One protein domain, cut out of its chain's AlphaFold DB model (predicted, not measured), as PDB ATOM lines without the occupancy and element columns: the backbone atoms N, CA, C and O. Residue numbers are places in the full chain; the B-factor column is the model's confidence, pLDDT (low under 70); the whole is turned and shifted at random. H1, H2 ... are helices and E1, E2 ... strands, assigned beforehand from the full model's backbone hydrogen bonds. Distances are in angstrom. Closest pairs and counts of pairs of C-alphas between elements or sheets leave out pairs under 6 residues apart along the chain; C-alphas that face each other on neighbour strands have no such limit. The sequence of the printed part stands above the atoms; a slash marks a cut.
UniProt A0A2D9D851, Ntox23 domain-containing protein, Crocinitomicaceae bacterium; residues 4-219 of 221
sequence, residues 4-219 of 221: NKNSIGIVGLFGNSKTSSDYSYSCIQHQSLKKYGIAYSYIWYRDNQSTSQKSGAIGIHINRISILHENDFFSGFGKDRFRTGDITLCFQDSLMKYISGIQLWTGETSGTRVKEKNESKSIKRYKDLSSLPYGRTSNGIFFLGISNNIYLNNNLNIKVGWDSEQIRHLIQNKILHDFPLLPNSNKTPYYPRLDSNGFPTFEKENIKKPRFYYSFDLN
ATOM      1  N   ASN A   4       3.787  14.576  74.507       92.56
ATOM      2  CA  ASN A   4       3.882  14.643  73.070       92.56
ATOM      3  C   ASN A   4       4.559  15.960  72.673       92.56
ATOM      4  O   ASN A   4       4.126  17.043  73.076       92.56
ATOM      5  N   LYS A   5       5.626  15.847  71.875       92.62
ATOM      6  CA  LYS A   5       6.377  16.959  71.287       92.62
ATOM      7  C   LYS A   5       6.034  17.028  69.803       92.62
ATOM      8  O   LYS A   5       6.372  16.120  69.054       92.62
ATOM      9  N   ASN A   6       5.376  18.105  69.384       93.88
ATOM     10  CA  ASN A   6       5.200  18.421  67.965       93.88
ATOM     11  C   ASN A   6       6.044  19.629  67.620       93.88
ATOM     12  O   ASN A   6       6.179  20.542  68.435       93.88
ATOM     13  N   SER A   7       6.537  19.682  66.394       94.19
ATOM     14  CA  SER A   7       7.320  20.816  65.938       94.19
ATOM     15  C   SER A   7       7.141  21.061  64.451       94.19
ATOM     16  O   SER A   7       6.924  20.136  63.672       94.19
ATOM     17  N   ILE A   8       7.252  22.327  64.068       95.31
ATOM     18  CA  ILE A   8       7.425  22.755  62.681       95.31
ATOM     19  C   ILE A   8       8.725  23.545  62.603       95.31
ATOM     20  O   ILE A   8       9.094  24.222  63.564       95.31
ATOM     21  N   GLY A   9       9.450  23.444  61.498       94.88
ATOM     22  CA  GLY A   9      10.719  24.140  61.358       94.88
ATOM     23  C   GLY A   9      11.090  24.415  59.916       94.88
ATOM     24  O   GLY A   9      10.512  23.851  58.988       94.88
ATOM     25  N   ILE A  10      12.061  25.304  59.759       95.56
ATOM     26  CA  ILE A  10      12.686  25.658  58.491       95.56
ATOM     27  C   ILE A  10      14.200  25.561  58.651       95.56
ATOM     28  O   ILE A  10      14.746  25.956  59.682       95.56
ATOM     29  N   VAL A  11      14.875  25.049  57.622       95.69
ATOM     30  CA  VAL A  11      16.336  24.959  57.576       95.69
ATOM     31  C   VAL A  11      16.839  25.592  56.284       95.69
ATOM     32  O   VAL A  11      16.504  25.142  55.190       95.69
ATOM     33  N   GLY A  12      17.651  26.637  56.410       95.56
ATOM     34  CA  GLY A  12      18.382  27.240  55.301       95.56
ATOM     35  C   GLY A  12      19.754  26.593  55.163       95.56
ATOM     36  O   GLY A  12      20.510  26.570  56.130       95.56
ATOM     37  N   LEU A  13      20.084  26.082  53.975       94.94
ATOM     38  CA  LEU A  13      21.310  25.322  53.708       94.94
ATOM     39  C   LEU A  13      22.189  26.025  52.674       94.94
ATOM     40  O   LEU A  13      21.696  26.482  51.645       94.94
ATOM     41  N   PHE A  14      23.501  26.075  52.909       93.94
ATOM     42  CA  PHE A  14      24.432  26.786  52.033       93.94
ATOM     43  C   PHE A  14      25.847  26.175  52.022       93.94
ATOM     44  O   PHE A  14      26.217  25.329  52.838       93.94
ATOM     45  N   GLY A  15      26.646  26.577  51.030       90.12
ATOM     46  CA  GLY A  15      28.015  26.097  50.816       90.12
ATOM     47  C   GLY A  15      28.148  24.882  49.885       90.12
ATOM     48  O   GLY A  15      27.171  24.263  49.456       90.12
ATOM     49  N   ASN A  16      29.398  24.552  49.548       84.81
ATOM     50  CA  ASN A  16      29.739  23.468  48.620       84.81
ATOM     51  C   ASN A  16      29.747  22.103  49.322       84.81
ATOM     52  O   ASN A  16      30.287  21.978  50.423       84.81
ATOM     53  N   SER A  17      29.194  21.082  48.664       75.06
ATOM     54  CA  SER A  17      28.984  19.741  49.223       75.06
ATOM     55  C   SER A  17      30.302  18.996  49.456       75.06
ATOM     56  O   SER A  17      30.978  18.639  48.494       75.06
ATOM     57  N   LYS A  18      30.682  18.769  50.722       68.31
ATOM     58  CA  LYS A  18      31.855  17.947  51.109       68.31
ATOM     59  C   LYS A  18      31.689  17.244  52.469       68.31
ATOM     60  O   LYS A  18      32.686  16.899  53.096       68.31
ATOM     61  N   THR A  19      30.465  17.098  52.968       68.25
ATOM     62  CA  THR A  19      30.211  16.586  54.329       68.25
ATOM     63  C   THR A  19      29.398  15.303  54.289       68.25
ATOM     64  O   THR A  19      28.682  15.068  53.318       68.25
ATOM     65  N   SER A  20      29.551  14.454  55.306       73.19
ATOM     66  CA  SER A  20      28.666  13.308  55.519       73.19
ATOM     67  C   SER A  20      27.290  13.808  55.951       73.19
ATOM     68  O   SER A  20      27.208  14.734  56.755       73.19
ATOM     69  N   SER A  21      26.226  13.193  55.435       78.94
ATOM     70  CA  SER A  21      24.861  13.508  55.864       78.94
ATOM     71  C   SER A  21      24.689  13.232  57.355       78.94
ATOM     72  O   SER A  21      25.136  12.193  57.844       78.94
ATOM     73  N   ASP A  22      23.993  14.116  58.069       81.25
ATOM     74  CA  ASP A  22      23.438  13.767  59.374       81.25
ATOM     75  C   ASP A  22      22.417  12.634  59.196       81.25
ATOM     76  O   ASP A  22      21.710  12.573  58.188       81.25
ATOM     77  N   TYR A  23      22.379  11.711  60.149       83.75
ATOM     78  CA  TYR A  23      21.404  10.620  60.222       83.75
ATOM     79  C   TYR A  23      20.297  10.912  61.240       83.75
ATOM     80  O   TYR A  23      19.354  10.140  61.404       83.75
ATOM     81  N   SER A  24      20.431  12.006  61.985       82.31
ATOM     82  CA  SER A  24      19.513  12.374  63.048       82.31
ATOM     83  C   SER A  24      18.320  13.147  62.504       82.31
ATOM     84  O   SER A  24      18.474  14.055  61.686       82.31
ATOM     85  N   TYR A  25      17.124  12.770  62.952       80.31
ATOM     86  CA  TYR A  25      15.866  13.361  62.507       80.31
ATOM     87  C   TYR A  25      15.359  14.353  63.547       80.31
ATOM     88  O   TYR A  25      14.986  13.984  64.656       80.31
ATOM     89  N   SER A  26      15.350  15.632  63.181       83.94
ATOM     90  CA  SER A  26      14.880  16.728  64.024       83.94
ATOM     91  C   SER A  26      14.524  17.933  63.153       83.94
ATOM     92  O   SER A  26      15.108  18.123  62.088       83.94
ATOM     93  N   CYS A  27      13.601  18.783  63.616       86.44
ATOM     94  CA  CYS A  27      13.244  20.030  62.929       86.44
ATOM     95  C   CYS A  27      14.360  21.090  62.941       86.44
ATOM     96  O   CYS A  27      14.221  22.114  62.277       86.44
ATOM     97  N   ILE A  28      15.441  20.859  63.692       89.31
ATOM     98  CA  ILE A  28      16.622  21.733  63.748       89.31
ATOM     99  C   ILE A  28      17.906  21.034  63.281       89.31
ATOM    100  O   ILE A  28      18.997  21.461  63.635       89.31
ATOM    101  N   GLN A  29      17.784  19.941  62.524       88.56
ATOM    102  CA  GLN A  29      18.898  19.232  61.885       88.56
ATOM    103  C   GLN A  29      18.600  18.999  60.401       88.56
ATOM    104  O   GLN A  29      17.467  19.179  59.954       88.56
ATOM    105  N   HIS A  30      19.611  18.603  59.621       86.94
ATOM    106  CA  HIS A  30      19.449  18.354  58.188       86.94
ATOM    107  C   HIS A  30      20.249  17.154  57.678       86.94
ATOM    108  O   HIS A  30      21.424  16.993  57.986       86.94
ATOM    109  N   GLN A  31      19.653  16.387  56.765       87.56
ATOM    110  CA  GLN A  31      20.287  15.241  56.094       87.56
ATOM    111  C   GLN A  31      20.892  15.638  54.729       87.56
ATOM    112  O   GLN A  31      20.869  14.896  53.751       87.56
ATOM    113  N   SER A  32      21.383  16.877  54.625       87.00
ATOM    114  CA  SER A  32      22.016  17.414  53.415       87.00
ATOM    115  C   SER A  32      23.541  17.341  53.485       87.00
ATOM    116  O   SER A  32      24.117  17.470  54.558       87.00
ATOM    117  N   LEU A  33      24.202  17.248  52.325       88.56
ATOM    118  CA  LEU A  33      25.670  17.292  52.193       88.56
ATOM    119  C   LEU A  33      26.252  18.720  52.281       88.56
ATOM    120  O   LEU A  33      27.469  18.915  52.141       88.56
ATOM    121  N   LYS A  34      25.384  19.727  52.441       91.12
ATOM    122  CA  LYS A  34      25.747  21.143  52.551       91.12
ATOM    123  C   LYS A  34      26.529  21.398  53.838       91.12
ATOM    124  O   LYS A  34      26.207  20.866  54.889       91.12
ATOM    125  N   LYS A  35      27.571  22.226  53.730       90.81
ATOM    126  CA  LYS A  35      28.494  22.515  54.838       90.81
ATOM    127  C   LYS A  35      27.882  23.376  55.924       90.81
ATOM    128  O   LYS A  35      28.351  23.316  57.050       90.81
ATOM    129  N   TYR A  36      26.943  24.235  55.571       94.00
ATOM    130  CA  TYR A  36      26.406  25.202  56.503       94.00
ATOM    131  C   TYR A  36      24.892  25.124  56.522       94.00
ATOM    132  O   TYR A  36      24.259  24.909  55.482       94.00
ATOM    133  N   GLY A  37      24.337  25.338  57.706       94.81
ATOM    134  CA  GLY A  37      22.907  25.336  57.928       94.81
ATOM    135  C   GLY A  37      22.529  26.271  59.064       94.81
ATOM    136  O   GLY A  37      23.242  26.361  60.062       94.81
ATOM    137  N   ILE A  38      21.399  26.950  58.915       96.94
ATOM    138  CA  ILE A  38      20.735  27.653  60.011       96.94
ATOM    139  C   ILE A  38      19.300  27.152  60.051       96.94
ATOM    140  O   ILE A  38      18.609  27.157  59.031       96.94
ATOM    141  N   ALA A  39      18.869  26.705  61.220       96.81
ATOM    142  CA  ALA A  39      17.554  26.143  61.441       96.81
ATOM    143  C   ALA A  39      16.797  26.921  62.512       96.81
ATOM    144  O   ALA A  39      17.383  27.398  63.483       96.81
ATOM    145  N   TYR A  40      15.482  26.982  62.354       97.06
ATOM    146  CA  TYR A  40      14.563  27.417  63.394       97.06
ATOM    147  C   TYR A  40      13.400  26.439  63.479       97.06
ATOM    148  O   TYR A  40      12.880  26.000  62.452       97.06
ATOM    149  N   SER A  41      12.956  26.137  64.695       96.56
ATOM    150  CA  SER A  41      11.768  25.333  64.933       96.56
ATOM    151  C   SER A  41      10.887  25.927  66.023       96.56
ATOM    152  O   SER A  41      11.373  26.352  67.067       96.56
ATOM    153  N   TYR A  42       9.579  25.907  65.784       96.25
ATOM    154  CA  TYR A  42       8.554  26.167  66.783       96.25
ATOM    155  C   TYR A  42       8.032  24.840  67.333       96.25
ATOM    156  O   TYR A  42       7.700  23.938  66.561       96.25
ATOM    157  N   ILE A  43       7.950  24.721  68.657       95.56
ATOM    158  CA  ILE A  43       7.716  23.458  69.361       95.56
ATOM    159  C   ILE A  43       6.495  23.585  70.279       95.56
ATOM    160  O   ILE A  43       6.334  24.566  71.008       95.56
ATOM    161  N   TRP A  44       5.655  22.552  70.291       95.25
ATOM    162  CA  TRP A  44       4.546  22.376  71.224       95.25
ATOM    163  C   TRP A  44       4.751  21.112  72.055       95.25
ATOM    164  O   TRP A  44       4.695  20.003  71.521       95.25
ATOM    165  N   TYR A  45       4.893  21.291  73.365       94.62
ATOM    166  CA  TYR A  45       4.807  20.219  74.349       94.62
ATOM    167  C   TYR A  45       3.382  20.132  74.887       94.62
ATOM    168  O   TYR A  45       2.818  21.130  75.350       94.62
ATOM    169  N   ARG A  46       2.799  18.936  74.819       95.56
ATOM    170  CA  ARG A  46       1.487  18.610  75.385       95.56
ATOM    171  C   ARG A  46       1.624  17.388  76.279       95.56
ATOM    172  O   ARG A  46       2.149  16.374  75.840       95.56
ATOM    173  N   ASP A  47       1.126  17.468  77.500       93.81
ATOM    174  CA  ASP A  47       1.237  16.404  78.495       93.81
ATOM    175  C   ASP A  47       0.037  16.401  79.447       93.81
ATOM    176  O   ASP A  47      -0.776  17.327  79.464       93.81
ATOM    177  N   ASN A  48      -0.064  15.342  80.250       93.12
ATOM    178  CA  ASN A  48      -1.095  15.187  81.278       93.12
ATOM    179  C   ASN A  48      -0.604  15.508  82.703       93.12
ATOM    180  O   ASN A  48      -1.246  15.111  83.670       93.12
ATOM    181  N   GLN A  49       0.536  16.186  82.830       91.25
ATOM    182  CA  GLN A  49       1.195  16.540  84.092       91.25
ATOM    183  C   GLN A  49       1.192  18.055  84.347       91.25
ATOM    184  O   GLN A  49       1.873  18.535  85.252       91.25
ATOM    185  N   SER A  50       0.428  18.812  83.554       91.31
ATOM    186  CA  SER A  50       0.344  20.274  83.625       91.31
ATOM    187  C   SER A  50       1.681  20.987  83.377       91.31
ATOM    188  O   SER A  50       1.891  22.087  83.883       91.31
ATOM    189  N   THR A  51       2.563  20.397  82.562       93.00
ATOM    190  CA  THR A  51       3.847  21.004  82.148       93.00
ATOM    191  C   THR A  51       3.868  21.437  80.680       93.00
ATOM    192  O   THR A  51       4.927  21.661  80.086       93.00
ATOM    193  N   SER A  52       2.678  21.577  80.089       93.69
ATOM    194  CA  SER A  52       2.525  21.858  78.668       93.69
ATOM    195  C   SER A  52       2.968  23.279  78.357       93.69
ATOM    196  O   SER A  52       2.560  24.257  78.997       93.69
ATOM    197  N   GLN A  53       3.819  23.406  77.346       93.56
ATOM    198  CA  GLN A  53       4.432  24.672  76.980       93.56
ATOM    199  C   GLN A  53       4.677  24.767  75.483       93.56
ATOM    200  O   GLN A  53       4.744  23.770  74.765       93.56
ATOM    201  N   LYS A  54       4.845  26.002  75.024       95.00
ATOM    202  CA  LYS A  54       5.415  26.279  73.712       95.00
ATOM    203  C   LYS A  54       6.893  26.587  73.911       95.00
ATOM    204  O   LYS A  54       7.259  27.155  74.936       95.00
ATOM    205  N   SER A  55       7.712  26.170  72.962       95.00
ATOM    206  CA  SER A  55       9.145  26.437  72.946       95.00
ATOM    207  C   SER A  55       9.580  26.785  71.529       95.00
ATOM    208  O   SER A  55       8.806  26.632  70.579       95.00
ATOM    209  N   GLY A  56      10.788  27.302  71.380       95.38
ATOM    210  CA  GLY A  56      11.424  27.408  70.081       95.38
ATOM    211  C   GLY A  56      12.847  26.888  70.165       95.38
ATOM    212  O   GLY A  56      13.434  26.841  71.244       95.38
ATOM    213  N   ALA A  57      13.396  26.491  69.027       95.81
ATOM    214  CA  ALA A  57      14.770  26.045  68.941       95.81
ATOM    215  C   ALA A  57      15.473  26.614  67.714       95.81
ATOM    216  O   ALA A  57      14.857  26.819  66.668       95.81
ATOM    217  N   ILE A  58      16.771  26.852  67.855       96.56
ATOM    218  CA  ILE A  58      17.665  27.320  66.801       96.56
ATOM    219  C   ILE A  58      18.771  26.283  66.625       96.56
ATOM    220  O   ILE A  58      19.324  25.783  67.604       96.56
ATOM    221  N   GLY A  59      19.097  25.972  65.373       97.00
ATOM    222  CA  GLY A  59      20.237  25.137  65.003       97.00
ATOM    223  C   GLY A  59      21.229  25.928  64.158       97.00
ATOM    224  O   GLY A  59      20.832  26.628  63.228       97.00
ATOM    225  N   ILE A  60      22.516  25.824  64.468       96.75
ATOM    226  CA  ILE A  60      23.606  26.349  63.642       96.75
ATOM    227  C   ILE A  60      24.523  25.184  63.295       96.75
ATOM    228  O   ILE A  60      25.055  24.523  64.186       96.75
ATOM    229  N   HIS A  61      24.731  24.958  62.003       95.25
ATOM    230  CA  HIS A  61      25.516  23.848  61.476       95.25
ATOM    231  C   HIS A  61      26.722  24.381  60.712       95.25
ATOM    232  O   HIS A  61      26.589  25.207  59.805       95.25
ATOM    233  N   ILE A  62      27.906  23.906  61.088       93.75
ATOM    234  CA  ILE A  62      29.189  24.254  60.488       93.75
ATOM    235  C   ILE A  62      29.985  22.966  60.291       93.75
ATOM    236  O   ILE A  62      30.635  22.446  61.199       93.75
ATOM    237  N   ASN A  63      29.980  22.472  59.059       91.31
ATOM    238  CA  ASN A  63      30.630  21.245  58.632       91.31
ATOM    239  C   ASN A  63      30.164  20.037  59.464       91.31
ATOM    240  O   ASN A  63      29.055  19.555  59.280       91.31
ATOM    241  N   ARG A  64      31.007  19.562  60.383       91.44
ATOM    242  CA  ARG A  64      30.744  18.421  61.271       91.44
ATOM    243  C   ARG A  64      30.226  18.840  62.646       91.44
ATOM    244  O   ARG A  64      29.969  17.988  63.485       91.44
ATOM    245  N   ILE A  65      30.131  20.140  62.904       93.62
ATOM    246  CA  ILE A  65      29.745  20.696  64.197       93.62
ATOM    247  C   ILE A  65      28.334  21.259  64.082       93.62
ATOM    248  O   ILE A  65      28.032  21.990  63.143       93.62
ATOM    249  N   SER A  66      27.481  20.943  65.051       95.38
ATOM    250  CA  SER A  66      26.165  21.564  65.196       95.38
ATOM    251  C   SER A  66      25.985  22.097  66.608       95.38
ATOM    252  O   SER A  66      26.295  21.401  67.570       95.38
ATOM    253  N   ILE A  67      25.468  23.313  66.726       96.56
ATOM    254  CA  ILE A  67      25.046  23.912  67.991       96.56
ATOM    255  C   ILE A  67      23.532  24.035  67.938       96.56
ATOM    256  O   ILE A  67      22.990  24.669  67.034       96.56
ATOM    257  N   LEU A  68      22.864  23.410  68.894       95.75
ATOM    258  CA  LEU A  68      21.417  23.377  69.026       95.75
ATOM    259  C   LEU A  68      21.053  24.101  70.317       95.75
ATOM    260  O   LEU A  68      21.690  23.873  71.343       95.75
ATOM    261  N   HIS A  69      20.060  24.979  70.268       95.31
ATOM    262  CA  HIS A  69      19.585  25.699  71.443       95.31
ATOM    263  C   HIS A  69      18.063  25.744  71.441       95.31
ATOM    264  O   HIS A  69      17.473  26.333  70.539       95.31
ATOM    265  N   GLU A  70      17.436  25.152  72.450       94.81
ATOM    266  CA  GLU A  70      16.003  25.245  72.714       94.81
ATOM    267  C   GLU A  70      15.744  26.152  73.923       94.81
ATOM    268  O   GLU A  70      16.395  26.020  74.958       94.81
ATOM    269  N   ASN A  71      14.787  27.071  73.799       92.50
ATOM    270  CA  ASN A  71      14.352  27.945  74.886       92.50
ATOM    271  C   ASN A  71      12.923  28.459  74.627       92.50
ATOM    272  O   ASN A  71      12.547  28.740  73.483       92.50
ATOM    273  N   ASP A  72      12.121  28.637  75.679       88.81
ATOM    274  CA  ASP A  72      10.752  29.142  75.540       88.81
ATOM    275  C   ASP A  72      10.680  30.614  75.081       88.81
ATOM    276  O   ASP A  72       9.691  31.020  74.454       88.81
ATOM    277  N   PHE A  73      11.759  31.378  75.258       88.31
ATOM    278  CA  PHE A  73      11.970  32.703  74.682       88.31
ATOM    279  C   PHE A  73      11.792  32.703  73.161       88.31
ATOM    280  O   PHE A  73      11.113  33.572  72.613       88.31
ATOM    281  N   PHE A  74      12.293  31.674  72.472       90.44
ATOM    282  CA  PHE A  74      12.188  31.551  71.016       90.44
ATOM    283  C   PHE A  74      10.763  31.256  70.519       90.44
ATOM    284  O   PHE A  74      10.521  31.271  69.311       90.44
ATOM    285  N   SER A  75       9.808  31.021  71.427       89.00
ATOM    286  CA  SER A  75       8.377  30.889  71.110       89.00
ATOM    287  C   SER A  75       7.575  32.191  71.259       89.00
ATOM    288  O   SER A  75       6.367  32.194  71.000       89.00
ATOM    289  N   GLY A  76       8.230  33.282  71.681       81.00
ATOM    290  CA  GLY A  76       7.663  34.628  71.801       81.00
ATOM    291  C   GLY A  76       7.129  35.009  73.186       81.00
ATOM    292  O   GLY A  76       6.794  36.171  73.391       81.00
ATOM    293  N   PHE A  77       7.054  34.075  74.144       71.19
ATOM    294  CA  PHE A  77       6.447  34.332  75.463       71.19
ATOM    295  C   PHE A  77       7.367  34.104  76.674       71.19
ATOM    296  O   PHE A  77       6.906  34.369  77.781       71.19
ATOM    297  N   GLY A  78       8.619  33.657  76.469       76.56
ATOM    298  CA  GLY A  78       9.732  33.636  77.442       76.56
ATOM    299  C   GLY A  78       9.332  33.581  78.917       76.56
ATOM    300  O   GLY A  78       9.467  34.581  79.622       76.56
ATOM    301  N   LYS A  79       8.767  32.455  79.369       83.12
ATOM    302  CA  LYS A  79       8.277  32.302  80.748       83.12
ATOM    303  C   LYS A  79       9.323  31.664  81.658       83.12
ATOM    304  O   LYS A  79       9.132  31.680  82.869       83.12
ATOM    305  N   ASP A  80      10.401  31.109  81.114       83.62
ATOM    306  CA  ASP A  80      11.433  30.363  81.831       83.62
ATOM    307  C   ASP A  80      10.896  29.164  82.640       83.62
ATOM    308  O   ASP A  80      11.446  28.817  83.687       83.62
ATOM    309  N   ARG A  81       9.824  28.504  82.181       88.88
ATOM    310  CA  ARG A  81       9.155  27.412  82.924       88.88
ATOM    311  C   ARG A  81       9.344  26.037  82.282       88.88
ATOM    312  O   ARG A  81       9.534  25.932  81.078       88.88
ATOM    313  N   PHE A  82       9.234  24.998  83.107       92.12
ATOM    314  CA  PHE A  82       9.427  23.569  82.825       92.12
ATOM    315  C   PHE A  82      10.690  23.269  82.022       92.12
ATOM    316  O   PHE A  82      11.717  23.035  82.645       92.12
ATOM    317  N   ARG A  83      10.658  23.305  80.685       91.38
ATOM    318  CA  ARG A  83      11.852  23.140  79.830       91.38
ATOM    319  C   ARG A  83      12.447  24.523  79.575       91.38
ATOM    320  O   ARG A  83      12.157  25.150  78.559       91.38
ATOM    321  N   THR A  84      13.201  25.020  80.554       88.88
ATOM    322  CA  THR A  84      13.708  26.401  80.580       88.88
ATOM    323  C   THR A  84      14.873  26.614  79.617       88.88
ATOM    324  O   THR A  84      15.086  27.732  79.161       88.88
ATOM    325  N   GLY A  85      15.626  25.568  79.280       92.50
ATOM    326  CA  GLY A  85      16.643  25.664  78.238       92.50
ATOM    327  C   GLY A  85      17.367  24.352  77.966       92.50
ATOM    328  O   GLY A  85      17.608  23.575  78.885       92.50
ATOM    329  N   ASP A  86      17.748  24.135  76.713       94.56
ATOM    330  CA  ASP A  86      18.666  23.075  76.286       94.56
ATOM    331  C   ASP A  86      19.701  23.684  75.344       94.56
ATOM    332  O   ASP A  86      19.326  24.340  74.377       94.56
ATOM    333  N   ILE A  87      20.991  23.502  75.623       95.75
ATOM    334  CA  ILE A  87      22.066  23.848  74.688       95.75
ATOM    335  C   ILE A  87      22.891  22.599  74.452       95.75
ATOM    336  O   ILE A  87      23.498  22.069  75.383       95.75
ATOM    337  N   THR A  88      22.971  22.179  73.199       96.25
ATOM    338  CA  THR A  88      23.630  20.944  72.804       96.25
ATOM    339  C   THR A  88      24.631  21.205  71.682       96.25
ATOM    340  O   THR A  88      24.290  21.698  70.610       96.25
ATOM    341  N   LEU A  89      25.886  20.835  71.923       96.88
ATOM    342  CA  LEU A  89      26.947  20.767  70.928       96.88
ATOM    343  C   LEU A  89      27.054  19.329  70.421       96.88
ATOM    344  O   LEU A  89      27.213  18.389  71.197       96.88
ATOM    345  N   CYS A  90      27.001  19.174  69.107       94.88
ATOM    346  CA  CYS A  90      27.189  17.907  68.425       94.88
ATOM    347  C   CYS A  90      28.433  17.983  67.546       94.88
ATOM    348  O   CYS A  90      28.574  18.915  66.754       94.88
ATOM    349  N   PHE A  91      29.284  16.967  67.626       93.94
ATOM    350  CA  PHE A  91      30.331  16.709  66.648       93.94
ATOM    351  C   PHE A  91      30.039  15.385  65.951       93.94
ATOM    352  O   PHE A  91      29.989  14.335  66.591       93.94
ATOM    353  N   GLN A  92      29.828  15.436  64.643       90.19
ATOM    354  CA  GLN A  92      29.523  14.275  63.828       90.19
ATOM    355  C   GLN A  92      30.768  13.785  63.087       90.19
ATOM    356  O   GLN A  92      31.397  14.522  62.327       90.19
ATOM    357  N   ASP A  93      31.072  12.506  63.259       85.38
ATOM    358  CA  ASP A  93      31.964  11.756  62.384       85.38
ATOM    359  C   ASP A  93      31.153  10.848  61.433       85.38
ATOM    360  O   ASP A  93      29.929  10.950  61.357       85.38
ATOM    361  N   SER A  94      31.806   9.976  60.662       76.31
ATOM    362  CA  SER A  94      31.142   9.160  59.633       76.31
ATOM    363  C   SER A  94      30.072   8.203  60.175       76.31
ATOM    364  O   SER A  94      29.039   8.034  59.535       76.31
ATOM    365  N   LEU A  95      30.312   7.588  61.337       78.12
ATOM    366  CA  LEU A  95      29.431   6.568  61.925       78.12
ATOM    367  C   LEU A  95      28.824   7.001  63.262       78.12
ATOM    368  O   LEU A  95      27.787   6.495  63.668       78.12
ATOM    369  N   MET A  96      29.442   7.958  63.952       88.56
ATOM    370  CA  MET A  96      29.074   8.332  65.315       88.56
ATOM    371  C   MET A  96      28.944   9.839  65.469       88.56
ATOM    372  O   MET A  96      29.630  10.614  64.805       88.56
ATOM    373  N   LYS A  97      28.087  10.253  66.399       92.38
ATOM    374  CA  LYS A  97      27.957  11.644  66.821       92.38
ATOM    375  C   LYS A  97      28.256  11.731  68.306       92.38
ATOM    376  O   LYS A  97      27.661  11.028  69.113       92.38
ATOM    377  N   TYR A  98      29.185  12.605  68.652       95.12
ATOM    378  CA  TYR A  98      29.528  12.943  70.022       95.12
ATOM    379  C   TYR A  98      28.700  14.148  70.432       95.12
ATOM    380  O   TYR A  98      28.602  15.125  69.686       95.12
ATOM    381  N   ILE A  99      28.081  14.061  71.598       95.69
ATOM    382  CA  ILE A  99      27.120  15.039  72.084       95.69
ATOM    383  C   ILE A  99      27.609  15.541  73.436       95.69
ATOM    384  O   ILE A  99      28.000  14.759  74.296       95.69
ATOM    385  N   SER A 100      27.576  16.847  73.641       97.50
ATOM    386  CA  SER A 100      27.764  17.455  74.953       97.50
ATOM    387  C   SER A 100      26.760  18.575  75.116       97.50
ATOM    388  O   SER A 100      26.580  19.353  74.180       97.50
ATOM    389  N   GLY A 101      26.136  18.701  76.275       97.06
ATOM    390  CA  GLY A 101      25.122  19.727  76.432       97.06
ATOM    391  C   GLY A 101      24.715  20.003  77.859       97.06
ATOM    392  O   GLY A 101      25.217  19.404  78.816       97.06
ATOM    393  N   ILE A 102      23.808  20.965  77.970       97.25
ATOM    394  CA  ILE A 102      23.198  21.387  79.216       97.25
ATOM    395  C   ILE A 102      21.686  21.389  79.051       97.25
ATOM    396  O   ILE A 102      21.179  21.991  78.112       97.25
ATOM    397  N   GLN A 103      20.987  20.785  80.009       96.50
ATOM    398  CA  GLN A 103      19.534  20.808  80.133       96.50
ATOM    399  C   GLN A 103      19.119  21.470  81.435       96.50
ATOM    400  O   GLN A 103      19.582  21.104  82.518       96.50
ATOM    401  N   LEU A 104      18.217  22.436  81.328       95.75
ATOM    402  CA  LEU A 104      17.700  23.216  82.437       95.75
ATOM    403  C   LEU A 104      16.201  22.998  82.572       95.75
ATOM    404  O   LEU A 104      15.441  23.221  81.625       95.75
ATOM    405  N   TRP A 105      15.791  22.645  83.788       94.38
ATOM    406  CA  TRP A 105      14.387  22.555  84.151       94.38
ATOM    407  C   TRP A 105      14.076  23.410  85.372       94.38
ATOM    408  O   TRP A 105      14.806  23.377  86.368       94.38
ATOM    409  N   THR A 106      12.970  24.143  85.301       93.19
ATOM    410  CA  THR A 106      12.464  25.004  86.382       93.19
ATOM    411  C   THR A 106      10.967  24.771  86.551       93.19
ATOM    412  O   THR A 106      10.278  24.482  85.581       93.19
ATOM    413  N   GLY A 107      10.426  24.900  87.762       93.69
ATOM    414  CA  GLY A 107       8.973  24.884  87.962       93.69
ATOM    415  C   GLY A 107       8.238  26.044  87.277       93.69
ATOM    416  O   GLY A 107       8.825  26.851  86.557       93.69
ATOM    417  N   GLU A 108       6.932  26.154  87.521       93.94
ATOM    418  CA  GLU A 108       6.171  27.331  87.096       93.94
ATOM    419  C   GLU A 108       6.733  28.591  87.777       93.94
ATOM    420  O   GLU A 108       6.966  28.623  88.986       93.94
ATOM    421  N   THR A 109       6.969  29.632  86.983       90.62
ATOM    422  CA  THR A 109       7.623  30.886  87.396       90.62
ATOM    423  C   THR A 109       6.630  32.049  87.520       90.62
ATOM    424  O   THR A 109       6.964  33.125  88.045       90.62
ATOM    425  N   SER A 110       5.408  31.846  87.017       87.62
ATOM    426  CA  SER A 110       4.293  32.789  87.048       87.62
ATOM    427  C   SER A 110       3.466  32.607  88.321       87.62
ATOM    428  O   SER A 110       3.210  31.488  88.749       87.62
ATOM    429  N   GLY A 111       2.991  33.709  88.906       86.06
ATOM    430  CA  GLY A 111       2.118  33.663  90.088       86.06
ATOM    431  C   GLY A 111       2.828  33.838  91.433       86.06
ATOM    432  O   GLY A 111       2.179  33.761  92.470       86.06
ATOM    433  N   THR A 112       4.129  34.138  91.438       89.00
ATOM    434  CA  THR A 112       4.855  34.578  92.642       89.00
ATOM    435  C   THR A 112       5.360  36.012  92.489       89.00
ATOM    436  O   THR A 112       5.683  36.466  91.384       89.00
ATOM    437  N   ARG A 113       5.423  36.744  93.604       89.00
ATOM    438  CA  ARG A 113       5.967  38.108  93.640       89.00
ATOM    439  C   ARG A 113       7.490  38.053  93.710       89.00
ATOM    440  O   ARG A 113       8.063  37.157  94.327       89.00
ATOM    441  N   VAL A 114       8.142  39.041  93.105       89.38
ATOM    442  CA  VAL A 114       9.583  39.240  93.286       89.38
ATOM    443  C   VAL A 114       9.830  39.664  94.732       89.38
ATOM    444  O   VAL A 114       9.202  40.603  95.220       89.38
ATOM    445  N   LYS A 115      10.718  38.946  95.413       89.81
ATOM    446  CA  LYS A 115      11.200  39.237  96.763       89.81
ATOM    447  C   LYS A 115      12.575  39.889  96.668       89.81
ATOM    448  O   LYS A 115      13.318  39.650  95.716       89.81
ATOM    449  N   GLU A 116      12.932  40.681  97.667       87.88
ATOM    450  CA  GLU A 116      14.237  41.334  97.746       87.88
ATOM    451  C   GLU A 116      14.967  40.859  99.000       87.88
ATOM    452  O   GLU A 116      14.364  40.682 100.060       87.88
ATOM    453  N   LYS A 117      16.264  40.588  98.862       80.44
ATOM    454  CA  LYS A 117      17.159  40.233  99.959       80.44
ATOM    455  C   LYS A 117      18.300  41.240  99.994       80.44
ATOM    456  O   LYS A 117      19.019  41.393  99.007       80.44
ATOM    457  N   ASN A 118      18.476  41.887 101.140       76.44
ATOM    458  CA  ASN A 118      19.620  42.757 101.378       76.44
ATOM    459  C   ASN A 118      20.858  41.886 101.624       76.44
ATOM    460  O   ASN A 118      20.918  41.149 102.606       76.44
ATOM    461  N   GLU A 119      21.836  41.955 100.725       68.88
ATOM    462  CA  GLU A 119      23.192  41.468 100.972       68.88
ATOM    463  C   GLU A 119      24.132  42.662 101.171       68.88
ATOM    464  O   GLU A 119      23.845  43.769 100.719       68.88
ATOM    465  N   SER A 120      25.271  42.453 101.839       62.22
ATOM    466  CA  SER A 120      26.130  43.543 102.339       62.22
ATOM    467  C   SER A 120      26.660  44.514 101.266       62.22
ATOM    468  O   SER A 120      27.263  45.523 101.618       62.22
ATOM    469  N   LYS A 121      26.503  44.197  99.972       61.94
ATOM    470  CA  LYS A 121      26.980  45.002  98.837       61.94
ATOM    471  C   LYS A 121      25.921  45.251  97.752       61.94
ATOM    472  O   LYS A 121      26.209  45.995  96.820       61.94
ATOM    473  N   SER A 122      24.731  44.644  97.833       64.19
ATOM    474  CA  SER A 122      23.669  44.829  96.833       64.19
ATOM    475  C   SER A 122      22.311  44.278  97.281       64.19
ATOM    476  O   SER A 122      22.220  43.371  98.111       64.19
ATOM    477  N   ILE A 123      21.237  44.817  96.692       69.06
ATOM    478  CA  ILE A 123      19.891  44.246  96.797       69.06
ATOM    479  C   ILE A 123      19.762  43.153  95.743       69.06
ATOM    480  O   ILE A 123      19.890  43.398  94.544       69.06
ATOM    481  N   LYS A 124      19.488  41.938  96.200       77.75
ATOM    482  CA  LYS A 124      19.291  40.770  95.353       77.75
ATOM    483  C   LYS A 124      17.802  40.475  95.208       77.75
ATOM    484  O   LYS A 124      17.120  40.201  96.194       77.75
ATOM    485  N   ARG A 125      17.294  40.523  93.973       86.56
ATOM    486  CA  ARG A 125      15.883  40.261  93.645       86.56
ATOM    487  C   ARG A 125      15.705  38.803  93.242       86.56
ATOM    488  O   ARG A 125      16.387  38.345  92.333       86.56
ATOM    489  N   TYR A 126      14.791  38.080  93.879       89.94
ATOM    490  CA  TYR A 126      14.576  36.658  93.616       89.94
ATOM    491  C   TYR A 126      13.101  36.279  93.577       89.94
ATOM    492  O   TYR A 126      12.247  36.968  94.137       89.94
ATOM    493  N   LYS A 127      12.798  35.154  92.931       91.94
ATOM    494  CA  LYS A 127      11.477  34.522  92.992       91.94
ATOM    495  C   LYS A 127      11.546  33.236  93.801       91.94
ATOM    496  O   LYS A 127      12.394  32.385  93.561       91.94
ATOM    497  N   ASP A 128      10.628  33.105  94.747       93.50
ATOM    498  CA  ASP A 128      10.396  31.867  95.481       93.50
ATOM    499  C   ASP A 128       9.271  31.099  94.789       93.50
ATOM    500  O   ASP A 128       8.135  31.580  94.732       93.50
ATOM    501  N   LEU A 129       9.622  29.945  94.224       94.88
ATOM    502  CA  LEU A 129       8.707  29.095  93.468       94.88
ATOM    503  C   LEU A 129       8.104  27.981  94.331       94.88
ATOM    504  O   LEU A 129       7.271  27.236  93.839       94.88
ATOM    505  N   SER A 130       8.481  27.844  95.607       94.38
ATOM    506  CA  SER A 130       8.173  26.656  96.425       94.38
ATOM    507  C   SER A 130       6.678  26.354  96.617       94.38
ATOM    508  O   SER A 130       6.327  25.238  97.013       94.38
ATOM    509  N   SER A 131       5.807  27.330  96.342       94.25
ATOM    510  CA  SER A 131       4.343  27.217  96.366       94.25
ATOM    511  C   SER A 131       3.700  26.968  94.995       94.25
ATOM    512  O   SER A 131       2.485  26.809  94.921       94.25
ATOM    513  N   LEU A 132       4.473  26.992  93.908       94.81
ATOM    514  CA  LEU A 132       3.999  26.849  92.531       94.81
ATOM    515  C   LEU A 132       4.191  25.410  92.018       94.81
ATOM    516  O   LEU A 132       5.033  24.674  92.549       94.81
ATOM    517  N   PRO A 133       3.445  24.989  90.977       95.00
ATOM    518  CA  PRO A 133       3.613  23.677  90.357       95.00
ATOM    519  C   PRO A 133       5.070  23.402  89.987       95.00
ATOM    520  O   PRO A 133       5.711  24.210  89.313       95.00
ATOM    521  N   TYR A 134       5.596  22.265  90.446       94.88
ATOM    522  CA  TYR A 134       6.994  21.857  90.253       94.88
ATOM    523  C   TYR A 134       8.038  22.866  90.759       94.88
ATOM    524  O   TYR A 134       9.219  22.726  90.471       94.88
ATOM    525  N   GLY A 135       7.664  23.876  91.547       94.31
ATOM    526  CA  GLY A 135       8.603  24.906  91.999       94.31
ATOM    527  C   GLY A 135       9.557  24.458  93.111       94.31
ATOM    528  O   GLY A 135      10.508  25.167  93.425       94.31
ATOM    529  N   ARG A 136       9.336  23.259  93.668       95.88
ATOM    530  CA  ARG A 136      10.276  22.552  94.561       95.88
ATOM    531  C   ARG A 136      11.212  21.596  93.821       95.88
ATOM    532  O   ARG A 136      11.962  20.844  94.443       95.88
ATOM    533  N   THR A 137      11.145  21.590  92.495       93.19
ATOM    534  CA  THR A 137      11.997  20.779  91.635       93.19
ATOM    535  C   THR A 137      12.675  21.666  90.611       93.19
ATOM    536  O   THR A 137      12.042  22.488  89.954       93.19
ATOM    537  N   SER A 138      13.974  21.478  90.464       94.19
ATOM    538  CA  SER A 138      14.752  22.091  89.406       94.19
ATOM    539  C   SER A 138      15.916  21.182  89.059       94.19
ATOM    540  O   SER A 138      16.357  20.370  89.882       94.19
ATOM    541  N   ASN A 139      16.366  21.290  87.815       96.06
ATOM    542  CA  ASN A 139      17.442  20.472  87.291       96.06
ATOM    543  C   ASN A 139      18.399  21.336  86.482       96.06
ATOM    544  O   ASN A 139      17.989  22.223  85.732       96.06
ATOM    545  N   GLY A 140      19.680  21.044  86.648       97.19
ATOM    546  CA  GLY A 140      20.760  21.610  85.859       97.19
ATOM    547  C   GLY A 140      21.663  20.469  85.457       97.19
ATOM    548  O   GLY A 140      22.562  20.105  86.208       97.19
ATOM    549  N   ILE A 141      21.380  19.868  84.312       98.12
ATOM    550  CA  ILE A 141      22.051  18.657  83.862       98.12
ATOM    551  C   ILE A 141      23.133  19.069  82.883       98.12
ATOM    552  O   ILE A 141      22.821  19.643  81.851       98.12
ATOM    553  N   PHE A 142      24.387  18.756  83.186       98.12
ATOM    554  CA  PHE A 142      25.442  18.700  82.178       98.12
ATOM    555  C   PHE A 142      25.621  17.248  81.762       98.12
ATOM    556  O   PHE A 142      25.692  16.375  82.631       98.12
ATOM    557  N   PHE A 143      25.724  16.989  80.463       98.06
ATOM    558  CA  PHE A 143      25.895  15.639  79.945       98.06
ATOM    559  C   PHE A 143      26.914  15.569  78.813       98.06
ATOM    560  O   PHE A 143      27.108  16.513  78.047       98.06
ATOM    561  N   LEU A 144      27.521  14.391  78.703       98.25
ATOM    562  CA  LEU A 144      28.233  13.902  77.534       98.25
ATOM    563  C   LEU A 144      27.483  12.685  77.004       98.25
ATOM    564  O   LEU A 144      26.877  11.937  77.768       98.25
ATOM    565  N   GLY A 145      27.527  12.462  75.703       96.25
ATOM    566  CA  GLY A 145      26.843  11.342  75.097       96.25
ATOM    567  C   GLY A 145      27.387  10.972  73.736       96.25
ATOM    568  O   GLY A 145      28.182  11.687  73.125       96.25
ATOM    569  N   ILE A 146      26.923   9.824  73.274       94.94
ATOM    570  CA  ILE A 146      27.167   9.318  71.935       94.94
ATOM    571  C   ILE A 146      25.835   8.959  71.294       94.94
ATOM    572  O   ILE A 146      24.920   8.473  71.958       94.94
ATOM    573  N   SER A 147      25.750   9.197  69.997       93.06
ATOM    574  CA  SER A 147      24.684   8.714  69.137       93.06
ATOM    575  C   SER A 147      25.292   7.856  68.045       93.06
ATOM    576  O   SER A 147      26.390   8.147  67.551       93.06
ATOM    577  N   ASN A 148      24.596   6.782  67.702       90.69
ATOM    578  CA  ASN A 148      24.990   5.894  66.628       90.69
ATOM    579  C   ASN A 148      23.762   5.493  65.814       90.69
ATOM    580  O   ASN A 148      22.688   5.247  66.373       90.69
ATOM    581  N   ASN A 149      23.938   5.418  64.499       87.19
ATOM    582  CA  ASN A 149      22.905   4.921  63.613       87.19
ATOM    583  C   ASN A 149      22.838   3.394  63.733       87.19
ATOM    584  O   ASN A 149      23.844   2.694  63.625       87.19
ATOM    585  N   ILE A 150      21.644   2.885  63.996       85.62
ATOM    586  CA  ILE A 150      21.340   1.462  64.103       85.62
ATOM    587  C   ILE A 150      20.376   1.061  62.975       85.62
ATOM    588  O   ILE A 150      20.022   1.854  62.102       85.62
ATOM    589  N   TYR A 151      19.946  -0.199  62.974       81.88
ATOM    590  CA  TYR A 151      19.089  -0.765  61.932       81.88
ATOM    591  C   TYR A 151      17.821   0.078  61.656       81.88
ATOM    592  O   TYR A 151      17.210   0.647  62.567       81.88
ATOM    593  N   LEU A 152      17.419   0.136  60.380       81.38
ATOM    594  CA  LEU A 152      16.282   0.924  59.864       81.38
ATOM    595  C   LEU A 152      16.406   2.443  60.069       81.38
ATOM    596  O   LEU A 152      15.397   3.119  60.257       81.38
ATOM    597  N   ASN A 153      17.626   2.985  60.026       78.75
ATOM    598  CA  ASN A 153      17.909   4.413  60.220       78.75
ATOM    599  C   ASN A 153      17.422   4.968  61.570       78.75
ATOM    600  O   ASN A 153      17.204   6.173  61.703       78.75
ATOM    601  N   ASN A 154      17.253   4.102  62.573       84.00
ATOM    602  CA  ASN A 154      17.025   4.554  63.937       84.00
ATOM    603  C   ASN A 154      18.352   4.990  64.550       84.00
ATOM    604  O   ASN A 154      19.412   4.512  64.157       84.00
ATOM    605  N   ASN A 155      18.298   5.857  65.552       87.50
ATOM    606  CA  ASN A 155      19.486   6.323  66.252       87.50
ATOM    607  C   ASN A 155      19.394   5.946  67.722       87.50
ATOM    608  O   ASN A 155      18.408   6.274  68.382       87.50
ATOM    609  N   LEU A 156      20.419   5.262  68.222       91.06
ATOM    610  CA  LEU A 156      20.570   4.976  69.639       91.06
ATOM    611  C   LEU A 156      21.440   6.055  70.268       91.06
ATOM    612  O   LEU A 156      22.572   6.264  69.835       91.06
ATOM    613  N   ASN A 157      20.926   6.694  71.312       92.94
ATOM    614  CA  ASN A 157      21.619   7.735  72.051       92.94
ATOM    615  C   ASN A 157      21.839   7.281  73.485       92.94
ATOM    616  O   ASN A 157      20.923   6.778  74.135       92.94
ATOM    617  N   ILE A 158      23.055   7.491  73.973       95.62
ATOM    618  CA  ILE A 158      23.437   7.227  75.355       95.62
ATOM    619  C   ILE A 158      24.050   8.508  75.896       95.62
ATOM    620  O   ILE A 158      25.013   9.015  75.318       95.62
ATOM    621  N   LYS A 159      23.505   9.026  76.997       97.38
ATOM    622  CA  LYS A 159      24.020  10.217  77.682       97.38
ATOM    623  C   LYS A 159      24.341   9.873  79.129       97.38
ATOM    624  O   LYS A 159      23.624   9.101  79.758       97.38
ATOM    625  N   VAL A 160      25.405  10.462  79.661       98.38
ATOM    626  CA  VAL A 160      25.808  10.381  81.068       98.38
ATOM    627  C   VAL A 160      26.254  11.750  81.558       98.38
ATOM    628  O   VAL A 160      26.753  12.566  80.781       98.38
ATOM    629  N   GLY A 161      26.096  12.022  82.847       98.06
ATOM    630  CA  GLY A 161      26.505  13.307  83.391       98.06
ATOM    631  C   GLY A 161      26.076  13.548  84.824       98.06
ATOM    632  O   GLY A 161      25.943  12.619  85.622       98.06
ATOM    633  N   TRP A 162      25.857  14.820  85.145       98.12
ATOM    634  CA  TRP A 162      25.500  15.257  86.489       98.12
ATOM    635  C   TRP A 162      24.361  16.261  86.459       98.12
ATOM    636  O   TRP A 162      24.420  17.260  85.748       98.12
ATOM    637  N   ASP A 163      23.365  16.013  87.300       97.94
ATOM    638  CA  ASP A 163      22.294  16.942  87.631       97.94
ATOM    639  C   ASP A 163      22.649  17.703  88.912       97.94
ATOM    640  O   ASP A 163      22.845  17.096  89.970       97.94
ATOM    641  N   SER A 164      22.755  19.028  88.833       96.69
ATOM    642  CA  SER A 164      23.166  19.875  89.947       96.69
ATOM    643  C   SER A 164      22.518  21.255  89.907       96.69
ATOM    644  O   SER A 164      22.562  21.969  88.903       96.69
ATOM    645  N   GLU A 165      22.058  21.711  91.073       95.44
ATOM    646  CA  GLU A 165      21.623  23.094  91.281       95.44
ATOM    647  C   GLU A 165      22.728  24.116  90.987       95.44
ATOM    648  O   GLU A 165      22.440  25.258  90.628       95.44
ATOM    649  N   GLN A 166      24.002  23.726  91.108       93.94
ATOM    650  CA  GLN A 166      25.117  24.606  90.757       93.94
ATOM    651  C   GLN A 166      25.201  24.848  89.253       93.94
ATOM    652  O   GLN A 166      25.468  25.976  88.844       93.94
ATOM    653  N   ILE A 167      24.948  23.816  88.441       94.00
ATOM    654  CA  ILE A 167      24.942  23.933  86.979       94.00
ATOM    655  C   ILE A 167      23.804  24.865  86.572       94.00
ATOM    656  O   ILE A 167      24.046  25.858  85.889       94.00
ATOM    657  N   ARG A 168      22.587  24.626  87.079       94.19
ATOM    658  CA  ARG A 168      21.440  25.498  86.796       94.19
ATOM    659  C   ARG A 168      21.715  26.943  87.201       94.19
ATOM    660  O   ARG A 168      21.515  27.852  86.405       94.19
ATOM    661  N   HIS A 169      22.217  27.163  88.415       90.88
ATOM    662  CA  HIS A 169      22.526  28.502  88.909       90.88
ATOM    663  C   HIS A 169      23.591  29.215  88.067       90.88
ATOM    664  O   HIS A 169      23.452  30.405  87.790       90.88
ATOM    665  N   LEU A 170      24.646  28.504  87.660       90.44
ATOM    666  CA  LEU A 170      25.691  29.056  86.804       90.44
ATOM    667  C   LEU A 170      25.118  29.479  85.449       90.44
ATOM    668  O   LEU A 170      25.308  30.621  85.048       90.44
ATOM    669  N   ILE A 171      24.400  28.590  84.765       89.06
ATOM    670  CA  ILE A 171      23.924  28.875  83.410       89.06
ATOM    671  C   ILE A 171      22.786  29.892  83.424       89.06
ATOM    672  O   ILE A 171      22.874  30.919  82.762       89.06
ATOM    673  N   GLN A 172      21.741  29.652  84.212       83.44
ATOM    674  CA  GLN A 172      20.554  30.500  84.218       83.44
ATOM    675  C   GLN A 172      20.854  31.863  84.845       83.44
ATOM    676  O   GLN A 172      20.711  32.891  84.194       83.44
ATOM    677  N   ASN A 173      21.327  31.894  86.093       81.75
ATOM    678  CA  ASN A 173      21.448  33.164  86.810       81.75
ATOM    679  C   ASN A 173      22.703  33.939  86.392       81.75
ATOM    680  O   ASN A 173      22.606  35.134  86.152       81.75
ATOM    681  N   LYS A 174      23.866  33.283  86.271       81.62
ATOM    682  CA  LYS A 174      25.128  34.006  86.026       81.62
ATOM    683  C   LYS A 174      25.468  34.223  84.556       81.62
ATOM    684  O   LYS A 174      26.140  35.196  84.243       81.62
ATOM    685  N   ILE A 175      25.089  33.303  83.668       79.94
ATOM    686  CA  ILE A 175      25.408  33.436  82.240       79.94
ATOM    687  C   ILE A 175      24.252  34.089  81.495       79.94
ATOM    688  O   ILE A 175      24.489  35.062  80.792       79.94
ATOM    689  N   LEU A 176      23.026  33.582  81.638       76.00
ATOM    690  CA  LEU A 176      21.884  34.060  80.855       76.00
ATOM    691  C   LEU A 176      21.241  35.322  81.443       76.00
ATOM    692  O   LEU A 176      20.904  36.222  80.683       76.00
ATOM    693  N   HIS A 177      21.084  35.426  82.766       68.25
ATOM    694  CA  HIS A 177      20.446  36.599  83.380       68.25
ATOM    695  C   HIS A 177      21.420  37.749  83.692       68.25
ATOM    696  O   HIS A 177      21.040  38.907  83.522       68.25
ATOM    697  N   ASP A 178      22.672  37.455  84.058       66.25
ATOM    698  CA  ASP A 178      23.706  38.467  84.347       66.25
ATOM    699  C   ASP A 178      24.568  38.836  83.114       66.25
ATOM    700  O   ASP A 178      25.597  39.506  83.251       66.25
ATOM    701  N   PHE A 179      24.183  38.422  81.895       61.66
ATOM    702  CA  PHE A 179      24.979  38.702  80.695       61.66
ATOM    703  C   PHE A 179      25.122  40.223  80.466       61.66
ATOM    704  O   PHE A 179      24.105  40.908  80.319       61.66
ATOM    705  N   PRO A 180      26.349  40.777  80.362       54.38
ATOM    706  CA  PRO A 180      26.575  42.228  80.298       54.38
ATOM    707  C   PRO A 180      25.915  42.935  79.106       54.38
ATOM    708  O   PRO A 180      25.710  44.145  79.140       54.38
ATOM    709  N   LEU A 181      25.604  42.190  78.041       55.28
ATOM    710  CA  LEU A 181      25.023  42.713  76.802       55.28
ATOM    711  C   LEU A 181      23.483  42.700  76.796       55.28
ATOM    712  O   LEU A 181      22.887  43.187  75.837       55.28
ATOM    713  N   LEU A 182      22.826  42.167  77.836       56.53
ATOM    714  CA  LEU A 182      21.366  42.210  77.950       56.53
ATOM    715  C   LEU A 182      20.916  43.514  78.635       56.53
ATOM    716  O   LEU A 182      21.250  43.747  79.801       56.53
ATOM    717  N   PRO A 183      20.122  44.371  77.962       51.78
ATOM    718  CA  PRO A 183      19.585  45.567  78.594       51.78
ATOM    719  C   PRO A 183      18.665  45.172  79.760       51.78
ATOM    720  O   PRO A 183      17.714  44.416  79.580       51.78
ATOM    721  N   ASN A 184      18.914  45.735  80.947       56.44
ATOM    722  CA  ASN A 184      18.203  45.463  82.209       56.44
ATOM    723  C   ASN A 184      18.525  44.136  82.932       56.44
ATOM    724  O   ASN A 184      17.709  43.720  83.755       56.44
ATOM    725  N   SER A 185      19.693  43.515  82.730       55.94
ATOM    726  CA  SER A 185      20.134  42.335  83.514       55.94
ATOM    727  C   SER A 185      19.916  42.499  85.032       55.94
ATOM    728  O   SER A 185      19.304  41.649  85.672       55.94
ATOM    729  N   ASN A 186      20.236  43.677  85.583       56.25
ATOM    730  CA  ASN A 186      20.044  44.022  87.004       56.25
ATOM    731  C   ASN A 186      18.579  44.027  87.502       56.25
ATOM    732  O   ASN A 186      18.344  44.120  88.708       56.25
ATOM    733  N   LYS A 187      17.576  43.991  86.614       63.16
ATOM    734  CA  LYS A 187      16.150  43.960  86.995       63.16
ATOM    735  C   LYS A 187      15.572  42.548  86.998       63.16
ATOM    736  O   LYS A 187      14.500  42.361  87.584       63.16
ATOM    737  N   THR A 188      16.249  41.590  86.369       75.38
ATOM    738  CA  THR A 188      15.753  40.226  86.208       75.38
ATOM    739  C   THR A 188      15.908  39.463  87.523       75.38
ATOM    740  O   THR A 188      17.014  39.375  88.054       75.38
ATOM    741  N   PRO A 189      14.817  38.941  88.110       82.50
ATOM    742  CA  PRO A 189      14.914  38.199  89.354       82.50
ATOM    743  C   PRO A 189      15.605  36.859  89.104       82.50
ATOM    744  O   PRO A 189      15.256  36.148  88.165       82.50
ATOM    745  N   TYR A 190      16.534  36.481  89.975       87.31
ATOM    746  CA  TYR A 190      17.149  35.161  89.894       87.31
ATOM    747  C   TYR A 190      16.290  34.101  90.591       87.31
ATOM    748  O   TYR A 190      15.515  34.387  91.512       87.31
ATOM    749  N   TYR A 191      16.477  32.845  90.194       90.38
ATOM    750  CA  TYR A 191      15.849  31.697  90.844       90.38
ATOM    751  C   TYR A 191      16.841  31.074  91.837       90.38
ATOM    752  O   TYR A 191      17.891  30.583  91.395       90.38
ATOM    753  N   PRO A 192      16.583  31.121  93.162       92.12
ATOM    754  CA  PRO A 192      17.482  30.559  94.169       92.12
ATOM    755  C   PRO A 192      17.748  29.076  93.927       92.12
ATOM    756  O   PRO A 192      16.971  28.398  93.257       92.12
ATOM    757  N   ARG A 193      18.855  28.575  94.475       94.94
ATOM    758  CA  ARG A 193      19.132  27.134  94.475       94.94
ATOM    759  C   ARG A 193      18.183  26.439  95.438       94.94
ATOM    760  O   ARG A 193      17.701  27.080  96.367       94.94
ATOM    761  N   LEU A 194      17.937  25.155  95.225       96.12
ATOM    762  CA  LEU A 194      17.093  24.366  96.119       96.12
ATOM    763  C   LEU A 194      17.916  23.540  97.113       96.12
ATOM    764  O   LEU A 194      18.990  23.020  96.790       96.12
ATOM    765  N   ASP A 195      17.400  23.428  98.333       95.94
ATOM    766  CA  ASP A 195      17.895  22.501  99.343       95.94
ATOM    767  C   ASP A 195      17.378  21.068  99.107       95.94
ATOM    768  O   ASP A 195      16.659  20.778  98.146       95.94
ATOM    769  N   SER A 196      17.762  20.139  99.984       94.56
ATOM    770  CA  SER A 196      17.317  18.737  99.903       94.56
ATOM    771  C   SER A 196      15.797  18.537 100.025       94.56
ATOM    772  O   SER A 196      15.287  17.536  99.525       94.56
ATOM    773  N   ASN A 197      15.083  19.500 100.614       95.12
ATOM    774  CA  ASN A 197      13.631  19.501 100.785       95.12
ATOM    775  C   ASN A 197      12.904  20.253  99.650       95.12
ATOM    776  O   ASN A 197      11.672  20.310  99.630       95.12
ATOM    777  N   GLY A 198      13.649  20.823  98.697       93.88
ATOM    778  CA  GLY A 198      13.110  21.591  97.578       93.88
ATOM    779  C   GLY A 198      12.751  23.037  97.925       93.88
ATOM    780  O   GLY A 198      11.994  23.663  97.184       93.88
ATOM    781  N   PHE A 199      13.261  23.584  99.032       95.44
ATOM    782  CA  PHE A 199      13.067  24.986  99.399       95.44
ATOM    783  C   PHE A 199      14.237  25.867  98.936       95.44
ATOM    784  O   PHE A 199      15.373  25.394  98.841       95.44
ATOM    785  N   PRO A 200      13.988  27.158  98.647       93.56
ATOM    786  CA  PRO A 200      15.034  28.110  98.300       93.56
ATOM    787  C   PRO A 200      16.128  28.204  99.366       93.56
ATOM    788  O   PRO A 200      15.857  28.515 100.524       93.56
ATOM    789  N   THR A 201      17.379  28.043  98.950       92.75
ATOM    790  CA  THR A 201      18.560  28.267  99.778       92.75
ATOM    791  C   THR A 201      19.560  29.197  99.094       92.75
ATOM    792  O   THR A 201      19.764  29.185  97.873       92.75
ATOM    793  N   PHE A 202      20.203  30.029  99.908       89.62
ATOM    794  CA  PHE A 202      21.258  30.952  99.485       89.62
ATOM    795  C   PHE A 202      22.642  30.490  99.955       89.62
ATOM    796  O   PHE A 202      23.645  30.826  99.320       89.62
ATOM    797  N   GLU A 203      22.678  29.686 101.014       88.88
ATOM    798  CA  GLU A 203      23.880  29.102 101.609       88.88
ATOM    799  C   GLU A 203      24.365  27.931 100.762       88.88
ATOM    800  O   GLU A 203      23.559  27.185 100.200       88.88
ATOM    801  N   LYS A 204      25.685  27.789 100.610       88.06
ATOM    802  CA  LYS A 204      26.254  26.752  99.739       88.06
ATOM    803  C   LYS A 204      26.141  25.363 100.360       88.06
ATOM    804  O   LYS A 204      26.035  24.376  99.640       88.06
ATOM    805  N   GLU A 205      26.145  25.326 101.679       90.88
ATOM    806  CA  GLU A 205      26.195  24.152 102.535       90.88
ATOM    807  C   GLU A 205      24.866  23.386 102.503       90.88
ATOM    808  O   GLU A 205      24.847  22.161 102.576       90.88
ATOM    809  N   ASN A 206      23.761  24.108 102.294       94.31
ATOM    810  CA  ASN A 206      22.406  23.555 102.324       94.31
ATOM    811  C   ASN A 206      21.899  23.107 100.944       94.31
ATOM    812  O   ASN A 206      20.767  22.642 100.825       94.31
ATOM    813  N   ILE A 207      22.691  23.273  99.879       95.19
ATOM    814  CA  ILE A 207      22.265  22.951  98.510       95.19
ATOM    815  C   ILE A 207      22.099  21.443  98.359       95.19
ATOM    816  O   ILE A 207      22.935  20.656  98.807       95.19
ATOM    817  N   LYS A 208      21.040  21.034  97.655       95.19
ATOM    818  CA  LYS A 208      20.831  19.637  97.277       95.19
ATOM    819  C   LYS A 208      22.074  19.055  96.592       95.19
ATOM    820  O   LYS A 208      22.622  19.643  95.658       95.19
ATOM    821  N   LYS A 209      22.492  17.864  97.031       96.44
ATOM    822  CA  LYS A 209      23.656  17.171  96.464       96.44
ATOM    823  C   LYS A 209      23.450  16.868  94.969       96.44
ATOM    824  O   LYS A 209      22.341  16.472  94.590       96.44
ATOM    825  N   PRO A 210      24.500  17.003  94.137       96.88
ATOM    826  CA  PRO A 210      24.457  16.578  92.745       96.88
ATOM    827  C   PRO A 210      24.074  15.104  92.611       96.88
ATOM    828  O   PRO A 210      24.425  14.283  93.460       96.88
ATOM    829  N   ARG A 211      23.382  14.765  91.525       97.69
ATOM    830  CA  ARG A 211      22.991  13.391  91.194       97.69
ATOM    831  C   ARG A 211      23.651  12.967  89.895       97.69
ATOM    832  O   ARG A 211      23.795  13.778  88.986       97.69
ATOM    833  N   PHE A 212      24.028  11.697  89.805       98.06
ATOM    834  CA  PHE A 212      24.430  11.122  88.530       98.06
ATOM    835  C   PHE A 212      23.225  11.087  87.583       98.06
ATOM    836  O   PHE A 212      22.113  10.754  88.000       98.06
ATOM    837  N   TYR A 213      23.452  11.455  86.330       97.94
ATOM    838  CA  TYR A 213      22.460  11.447  85.266       97.94
ATOM    839  C   TYR A 213      22.865  10.428  84.206       97.94
ATOM    840  O   TYR A 213      24.039  10.334  83.850       97.94
ATOM    841  N   TYR A 214      21.881   9.709  83.679       97.25
ATOM    842  CA  TYR A 214      22.033   8.889  82.489       97.25
ATOM    843  C   TYR A 214      20.720   8.855  81.701       97.25
ATOM    844  O   TYR A 214      19.641   8.928  82.293       97.25
ATOM    845  N   SER A 215      20.809   8.724  80.379       95.44
ATOM    846  CA  SER A 215      19.655   8.488  79.507       95.44
ATOM    847  C   SER A 215      19.990   7.511  78.386       95.44
ATOM    848  O   SER A 215      21.146   7.383  77.970       95.44
ATOM    849  N   PHE A 216      18.947   6.826  77.919       94.25
ATOM    850  CA  PHE A 216      18.968   5.924  76.777       94.25
ATOM    851  C   PHE A 216      17.767   6.263  75.902       94.25
ATOM    852  O   PHE A 216      16.629   6.062  76.322       94.25
ATOM    853  N   ASP A 217      18.021   6.779  74.703       89.56
ATOM    854  CA  ASP A 217      16.976   7.341  73.851       89.56
ATOM    855  C   ASP A 217      17.065   6.772  72.433       89.56
ATOM    856  O   ASP A 217      18.131   6.769  71.811       89.56
ATOM    857  N   LEU A 218      15.927   6.332  71.892       88.88
ATOM    858  CA  LEU A 218      15.787   5.994  70.478       88.88
ATOM    859  C   LEU A 218      15.233   7.201  69.725       88.88
ATOM    860  O   LEU A 218      14.179   7.724  70.077       88.88
ATOM    861  N   ASN A 219      15.946   7.640  68.688       82.62
ATOM    862  CA  ASN A 219      15.594   8.767  67.813       82.62
ATOM    863  C   ASN A 219      15.456  10.138  68.505       82.62
ATOM    864  O   ASN A 219      15.100  11.110  67.844       82.62
TER     865      ASN A 219
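AT A GLANCE: This is residues 4 to 219 of the 221 residues of the protein "Ntox23 domain-containing protein" of Crocinitomicaceae bacterium (UniProt A0A2D9D851). One large, twisted sheet of nine strands curls into an open trough, like part of a barrel that does not close, with the long link of residues 15 to 35 folding back into its hollow near one end. H2 crosses the outer face of the sheet toward the other end, where the small hairpin of E7 and E8 and the winding link of residues 178 to 210 extend the domain beyond the trough. The printed part has 216 residues with two named helices and eleven named strands, in the order E1 E2 E3 E4 H1 E5 E6 E7 E8 E9 E10 H2 E11 along the chain. The large sheet runs E1 E2 E3 E4 E5 E6 E9 E10 E11, all antiparallel, and the class is mostly strand. The whole is compact, with a radius of gyration of the C-alphas of 18.9 A, yet elongated in outline, spanning 58 by 35 by 35 A.

IN THESE COORDINATES: In the large sheet, E1 is residues 4 to 14, 31.8 A from first to last C-alpha, and begins at C-alpha 4 at (3.882, 14.643, 73.070). E2 is residues 36 to 47, 34.6 A; E3 is residues 53 to 62, 29.8 A; E4 is residues 65 to 71, 20.1 A. E5 is residues 82 to 92, 29.2 A, and E6 is residues 96 to 106, 31.6 A. E9, residues 139 to 150, measures 30.2 A and bends by 64 degrees at residue 142; E10, residues 154 to 163, measures 27.3 A and bends by 50 degrees at residue 160. E11 is residues 211 to 218, 23.1 A, and ends at C-alpha 218 at (15.787, 5.994, 70.478). The second sheet has E7, residues 114 to 119, and E8, residues 122 to 127. H1 is residues 72 to 75; H2 is residues 165 to 177, 15.7 A, beginning at C-alpha 165 at (21.623, 23.094, 91.281).

HOW THE PARTS SIT: The edge strands of the large sheet are E1 and E11, which are apart; from edge to edge its strands' lines turn by 76 degrees and the way across it turns by 134 degrees. E1, E2, E3 and E4 form a meander, each strand the antiparallel neighbour of the one before. Between E1 and E2, N 8 and O 42 are 3.0 A apart, within hydrogen-bond range; between E5 and E6, N 89 and O 100 are 2.8 A apart. E6 and E9 are antiparallel at 151 degrees, with N 99 and O 145 at 2.8 A. Between E10 and E11, N 161 and O 213 are 2.8 A apart. H2 is on the sheet at a height of 9.4 A, in two layers, a helix on one face of a sheet. It lies over E6, E9 and, only just, with 3 C-alphas, E5, and runs across the strands at 88 degrees to E6 on the local plane. The closest C-alphas of E9 and H2 are those of Gly 140 and Arg 168, 4.1 A apart. H1 is on the same face as H2, at a height of 5.8 A; the closest C-alphas of E3 and H1 are those of Ser 55 and Asp 72, 4.1 A apart. In H2, 7 of 9 O i to N i+4 pairs are within hydrogen-bond range, while H1 is too short for such a pair. The hairpin of E7 and E8 has N 117 and O 124 at 2.8 A; E6 and E7 are apart, as are E8 and E9.

THE WHOLE: The two C-alphas farthest apart are those of Ser 120 and Leu 152, at 61.0 A. The printed part has no cut. The long links are E1 to E2, E8 to E9 and H2 to E11, with 21, 11 and 33 residues. In the last, residues 179 to 184 stand free and residues 193 to 194 pair briefly with 200 to 201, antiparallel. The mean pLDDT of the printed part is 88.8; residues 18 to 19, 119 to 123 and 177 to 187 are under 70.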